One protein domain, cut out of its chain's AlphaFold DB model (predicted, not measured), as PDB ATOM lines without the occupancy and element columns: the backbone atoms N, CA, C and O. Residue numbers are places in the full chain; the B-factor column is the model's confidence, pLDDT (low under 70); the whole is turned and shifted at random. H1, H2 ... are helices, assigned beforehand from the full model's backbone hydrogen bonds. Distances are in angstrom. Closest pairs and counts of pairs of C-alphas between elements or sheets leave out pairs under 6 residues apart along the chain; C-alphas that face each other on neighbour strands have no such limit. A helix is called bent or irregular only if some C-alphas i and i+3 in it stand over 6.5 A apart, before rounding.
ATOM      1  N   PRO A  64     258.529 436.019 347.569       83.62
ATOM      2  CA  PRO A  64     257.424 435.281 346.940       83.62
ATOM      3  C   PRO A  64     257.174 433.857 347.466       83.62
ATOM      4  O   PRO A  64     256.064 433.340 347.361       83.62
ATOM      5  N   LEU A  65     258.204 433.197 348.003       89.75
ATOM      6  CA  LEU A  65     258.130 431.807 348.468       89.75
ATOM      7  C   LEU A  65     258.067 431.676 349.991       89.75
ATOM      8  O   LEU A  65     257.665 430.628 350.495       89.75
ATOM      9  N   LEU A  66     258.442 432.720 350.731       91.62
ATOM     10  CA  LEU A  66     258.594 432.638 352.179       91.62
ATOM     11  C   LEU A  66     257.259 432.404 352.909       91.62
ATOM     12  O   LEU A  66     257.241 431.526 353.770       91.62
ATOM     13  N   PRO A  67     256.131 433.054 352.544       90.50
ATOM     14  CA  PRO A  67     254.837 432.769 353.167       90.50
ATOM     15  C   PRO A  67     254.418 431.301 353.035       90.50
ATOM     16  O   PRO A  67     253.997 430.691 354.012       90.50
ATOM     17  N   LYS A  68     254.616 430.699 351.855       90.62
ATOM     18  CA  LYS A  68     254.273 429.289 351.604       90.62
ATOM     19  C   LYS A  68     255.183 428.324 352.362       90.62
ATOM     20  O   LYS A  68     254.729 427.284 352.826       90.62
ATOM     21  N   ILE A  69     256.467 428.658 352.497       94.00
ATOM     22  CA  ILE A  69     257.405 427.867 353.304       94.00
ATOM     23  C   ILE A  69     257.015 427.947 354.781       94.00
ATOM     24  O   ILE A  69     256.968 426.916 355.442       94.00
ATOM     25  N   MET A  70     256.685 429.135 355.291       93.25
ATOM     26  CA  MET A  70     256.224 429.311 356.672       93.25
ATOM     27  C   MET A  70     254.923 428.549 356.943       93.25
ATOM     28  O   MET A  70     254.796 427.914 357.987       93.25
ATOM     29  N   GLU A  71     253.988 428.548 355.991       93.06
ATOM     30  CA  GLU A  71     252.765 427.742 356.059       93.06
ATOM     31  C   GLU A  71     253.085 426.242 356.124       93.06
ATOM     32  O   GLU A  71     252.593 425.542 357.009       93.06
ATOM     33  N   LEU A  72     253.968 425.751 355.251       97.12
ATOM     34  CA  LEU A  72     254.396 424.352 355.254       97.12
ATOM     35  C   LEU A  72     255.113 423.970 356.556       97.12
ATOM     36  O   LEU A  72     254.878 422.888 357.091       97.12
ATOM     37  N   VAL A  73     255.961 424.853 357.090       96.38
ATOM     38  CA  VAL A  73     256.627 424.671 358.388       96.38
ATOM     39  C   VAL A  73     255.594 424.603 359.512       96.38
ATOM     40  O   VAL A  73     255.670 423.704 360.349       96.38
ATOM     41  N   GLY A  74     254.598 425.493 359.511       96.31
ATOM     42  CA  GLY A  74     253.504 425.489 360.484       96.31
ATOM     43  C   GLY A  74     252.672 424.207 360.427       96.31
ATOM     44  O   GLY A  74     252.409 423.593 361.465       96.31
ATOM     45  N   LEU A  75     252.323 423.744 359.225       97.31
ATOM     46  CA  LEU A  75     251.638 422.465 359.020       97.31
ATOM     47  C   LEU A  75     252.498 421.281 359.473       97.31
ATOM     48  O   LEU A  75     252.001 420.390 360.161       97.31
ATOM     49  N   GLY A  76     253.791 421.290 359.144       97.62
ATOM     50  CA  GLY A  76     254.741 420.264 359.564       97.62
ATOM     51  C   GLY A  76     254.862 420.179 361.082       97.62
ATOM     52  O   GLY A  76     254.752 419.090 361.648       97.62
ATOM     53  N   TYR A  77     255.012 421.319 361.758       97.19
ATOM     54  CA  TYR A  77     255.100 421.368 363.215       97.19
ATOM     55  C   TYR A  77     253.785 420.957 363.878       97.19
ATOM     56  O   TYR A  77     253.798 420.198 364.843       97.19
ATOM     57  N   THR A  78     252.646 421.386 363.330       96.88
ATOM     58  CA  THR A  78     251.322 420.984 363.825       96.88
ATOM     59  C   THR A  78     251.133 419.473 363.703       96.88
ATOM     60  O   THR A  78     250.770 418.816 364.679       96.88
ATOM     61  N   GLY A  79     251.436 418.892 362.538       97.00
ATOM     62  CA  GLY A  79     251.369 417.447 362.324       97.00
ATOM     63  C   GLY A  79     252.309 416.673 363.251       97.00
ATOM     64  O   GLY A  79     251.888 415.704 363.889       97.00
ATOM     65  N   TRP A  80     253.556 417.133 363.392       95.44
ATOM     66  CA  TRP A  80     254.532 416.555 364.316       95.44
ATOM     67  C   TRP A  80     254.066 416.636 365.774       95.44
ATOM     68  O   TRP A  80     254.148 415.639 366.488       95.44
ATOM     69  N   PHE A  81     253.524 417.776 366.210       95.75
ATOM     70  CA  PHE A  81     253.026 417.979 367.570       95.75
ATOM     71  C   PHE A  81     251.856 417.045 367.886       95.75
ATOM     72  O   PHE A  81     251.861 416.366 368.915       95.75
ATOM     73  N   VAL A  82     250.877 416.951 366.980       96.19
ATOM     74  CA  VAL A  82     249.737 416.034 367.126       96.19
ATOM     75  C   VAL A  82     250.235 414.594 367.255       96.19
ATOM     76  O   VAL A  82     249.838 413.885 368.184       96.19
ATOM     77  N   TYR A  83     251.144 414.176 366.372       94.75
ATOM     78  CA  TYR A  83     251.712 412.832 366.397       94.75
ATOM     79  C   TYR A  83     252.494 412.552 367.688       94.75
ATOM     80  O   TYR A  83     252.274 411.531 368.343       94.75
ATOM     81  N   ARG A  84     253.380 413.473 368.083       92.75
ATOM     82  CA  ARG A  84     254.288 413.315 369.223       92.75
ATOM     83  C   ARG A  84     253.584 413.410 370.568       92.75
ATOM     84  O   ARG A  84     254.013 412.710 371.482       92.75
ATOM     85  N   TYR A  85     252.568 414.259 370.717       94.19
ATOM     86  CA  TYR A  85     251.995 414.580 372.027       94.19
ATOM     87  C   TYR A  85     250.534 414.177 372.202       94.19
ATOM     88  O   TYR A  85     250.147 413.878 373.327       94.19
ATOM     89  N   LEU A  86     249.719 414.119 371.142       93.38
ATOM     90  CA  LEU A  86     248.275 413.884 371.291       93.38
ATOM     91  C   LEU A  86     247.852 412.431 371.049       93.38
ATOM     92  O   LEU A  86     246.947 411.943 371.732       93.38
ATOM     93  N   LEU A  87     248.501 411.710 370.129       92.00
ATOM     94  CA  LEU A  87     248.111 410.329 369.809       92.00
ATOM     95  C   LEU A  87     248.390 409.364 370.971       92.00
ATOM     96  O   LEU A  87     247.517 408.601 371.402       92.00
ATOM     97  N   PHE A  88     249.589 409.431 371.548       92.75
ATOM     98  CA  PHE A  88     250.027 408.494 372.578       92.75
ATOM     99  C   PHE A  88     249.624 408.953 373.983       92.75
ATOM    100  O   PHE A  88     249.769 410.117 374.352       92.75
ATOM    101  N   LYS A  89     249.115 408.027 374.810       85.38
ATOM    102  CA  LYS A  89     248.723 408.350 376.197       85.38
ATOM    103  C   LYS A  89     249.905 408.806 377.052       85.38
ATOM    104  O   LYS A  89     249.732 409.718 377.851       85.38
ATOM    105  N   SER A  90     251.075 408.187 376.900       87.81
ATOM    106  CA  SER A  90     252.278 408.570 377.652       87.81
ATOM    107  C   SER A  90     252.695 410.006 377.335       87.81
ATOM    108  O   SER A  90     252.930 410.788 378.246       87.81
ATOM    109  N   SER A  91     252.664 410.383 376.058       90.25
ATOM    110  CA  SER A  91     253.033 411.726 375.610       90.25
ATOM    111  C   SER A  91     252.006 412.800 375.966       90.25
ATOM    112  O   SER A  91     252.380 413.939 376.216       90.25
ATOM    113  N   ARG A  92     250.716 412.448 376.075       92.81
ATOM    114  CA  ARG A  92     249.697 413.360 376.626       92.81
ATOM    115  C   ARG A  92     249.932 413.675 378.100       92.81
ATOM    116  O   ARG A  92     249.683 414.796 378.525       92.81
ATOM    117  N   LYS A  93     250.388 412.686 378.879       92.88
ATOM    118  CA  LYS A  93     250.747 412.893 380.289       92.88
ATOM    119  C   LYS A  93     251.988 413.773 380.417       92.88
ATOM    120  O   LYS A  93     251.975 414.685 381.225       92.88
ATOM    121  N   GLU A  94     253.007 413.520 379.595       88.38
ATOM    122  CA  GLU A  94     254.203 414.367 379.483       88.38
ATOM    123  C   GLU A  94     253.812 415.821 379.177       88.38
ATOM    124  O   GLU A  94     254.148 416.711 379.946       88.38
ATOM    125  N   LEU A  95     252.975 416.042 378.156       91.88
ATOM    126  CA  LEU A  95     252.487 417.376 377.799       91.88
ATOM    127  C   LEU A  95     251.719 418.056 378.947       91.88
ATOM    128  O   LEU A  95     251.887 419.252 379.166       91.88
ATOM    129  N   ALA A  96     250.876 417.322 379.679       93.44
ATOM    130  CA  ALA A  96     250.150 417.874 380.824       93.44
ATOM    131  C   ALA A  96     251.106 418.315 381.945       93.44
ATOM    132  O   ALA A  96     250.986 419.435 382.440       93.44
ATOM    133  N   THR A  97     252.090 417.478 382.285       94.31
ATOM    134  CA  THR A  97     253.135 417.814 383.263       94.31
ATOM    135  C   THR A  97     253.957 419.020 382.811       94.31
ATOM    136  O   THR A  97     254.233 419.915 383.612       94.31
ATOM    137  N   ASP A  98     254.318 419.086 381.530       92.44
ATOM    138  CA  ASP A  98     255.071 420.206 380.974       92.44
ATOM    139  C   ASP A  98     254.269 421.506 381.087       92.44
ATOM    140  O   ASP A  98     254.789 422.505 381.585       92.44
ATOM    141  N   ILE A  99     252.981 421.489 380.726       94.44
ATOM    142  CA  ILE A  99     252.080 422.644 380.864       94.44
ATOM    143  C   ILE A  99     251.955 423.079 382.329       94.44
ATOM    144  O   ILE A  99     252.025 424.276 382.615       94.44
ATOM    145  N   GLU A 100     251.801 422.142 383.267       94.25
ATOM    146  CA  GLU A 100     251.764 422.452 384.702       94.25
ATOM    147  C   GLU A 100     253.070 423.100 385.174       94.25
ATOM    148  O   GLU A 100     253.041 424.100 385.896       94.25
ATOM    149  N   SER A 101     254.216 422.588 384.717       93.69
ATOM    150  CA  SER A 101     255.529 423.143 385.053       93.69
ATOM    151  C   SER A 101     255.723 424.559 384.499       93.69
ATOM    152  O   SER A 101     256.248 425.428 385.195       93.69
ATOM    153  N   LEU A 102     255.251 424.819 383.275       93.62
ATOM    154  CA  LEU A 102     255.294 426.138 382.645       93.62
ATOM    155  C   LEU A 102     254.383 427.120 383.377       93.62
ATOM    156  O   LEU A 102     254.800 428.237 383.682       93.62
ATOM    157  N   LYS A 103     253.166 426.689 383.721       94.25
ATOM    158  CA  LYS A 103     252.217 427.498 384.488       94.25
ATOM    159  C   LYS A 103     252.793 427.881 385.851       94.25
ATOM    160  O   LYS A 103     252.690 429.036 386.251       94.25
ATOM    161  N   LYS A 104     253.427 426.926 386.535       95.06
ATOM    162  CA  LYS A 104     254.097 427.158 387.814       95.06
ATOM    163  C   LYS A 104     255.246 428.160 387.674       95.06
ATOM    164  O   LYS A 104     255.300 429.106 388.442       95.06
ATOM    165  N   LYS A 105     256.104 428.010 386.659       93.50
ATOM    166  CA  LYS A 105     257.211 428.948 386.400       93.50
ATOM    167  C   LYS A 105     256.733 430.380 386.184       93.50
ATOM    168  O   LYS A 105     257.350 431.290 386.714       93.50
ATOM    169  N   ILE A 106     255.663 430.577 385.418       93.00
ATOM    170  CA  ILE A 106     255.119 431.916 385.158       93.00
ATOM    171  C   ILE A 106     254.558 432.513 386.454       93.00
ATOM    172  O   ILE A 106     254.903 433.635 386.790       93.00
ATOM    173  N   ALA A 107     253.777 431.737 387.211       90.88
ATOM    174  CA  ALA A 107     253.172 432.185 388.465       90.88
ATOM    175  C   ALA A 107     254.171 432.382 389.623       90.88
ATOM    176  O   ALA A 107     253.855 433.089 390.566       90.88
ATOM    177  N   GLU A 108     255.340 431.733 389.585       83.38
ATOM    178  CA  GLU A 108     256.435 431.930 390.553       83.38
ATOM    179  C   GLU A 108     257.417 433.038 390.133       83.38
ATOM    180  O   GLU A 108     258.266 433.431 390.931       83.38
ATOM    181  N   THR A 109     257.360 433.492 388.875       68.31
ATOM    182  CA  THR A 109     258.189 434.602 388.363       68.31
ATOM    183  C   THR A 109     257.506 435.965 388.567       68.31
ATOM    184  O   THR A 109     258.150 436.997 388.379       68.31
ATOM    185  N   GLU A 110     256.234 435.973 388.977       50.88
ATOM    186  CA  GLU A 110     255.512 437.137 389.521       50.88
ATOM    187  C   GLU A 110     255.605 437.169 391.054       50.88
ATOM    188  O   GLU A 110     255.746 438.288 391.601       50.88
TER     189      GLU A 110
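AT A GLANCE: This is residues 64 to 110 of the 110 residues of the protein "CAAD domain-containing protein" of Gossypium harknessii (UniProt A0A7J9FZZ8). Two long helices, H1 and then H2, meet near their ends at a tight link and open from there as a wide V. The far part of each arm stands free, residues 64 to 81 on one side and residues 97 to 110 on the other, and the V lies nearly flat. The printed part has 47 residues with two named helices, H1 then H2, and no named strand; its class is all helix. It is extended, with a radius of gyration of the C-alphas of 15.1 A and spans of 44 by 31 by 6 A.

HOW THE PARTS SIT: H1, residues 66 to 87, comes first, and H2, residues 89 to 109, follows after a tight link of one residue, Phe 88. The two touch only at the corner by their link, with 6 pairs of C-alphas within 8 A. H1 touches with residues 84 to 86 alone and H2 with residues 91 to 95 alone; the closest C-alphas are those of Tyr 85 and Ser 91, 4.7 A apart. Their lines stand at a steep tilt of 69 degrees, only just short of about perpendicular, and they run opposite ways. Their centres are 21.0 A apart. Every O i to N i+4 pair is within hydrogen-bond range in H2; in H1 it is 17 of 18.

IN THESE COORDINATES: H1 begins at C-alpha 66, (258.594, 432.638, 352.179), and measures 30.3 A to C-alpha 87, (248.111, 410.329, 369.809). It is irregular, but only just: C-alphas 84 and 87 are 6.9 A apart, and its line is a rough one. H2 measures 30.4 A from C-alpha 89 to C-alpha 109, (258.189, 434.602, 388.363).

THE WHOLE: The two C-alphas farthest apart are those of Pro 64 and Glu 108, 43.8 A. The printed part has no cut and ends at Glu 110, the chain's last residue. The one link, H1 to H2, is tight. The mean pLDDT of the printed part is 91.6, and residues 109 to 110 are under 70.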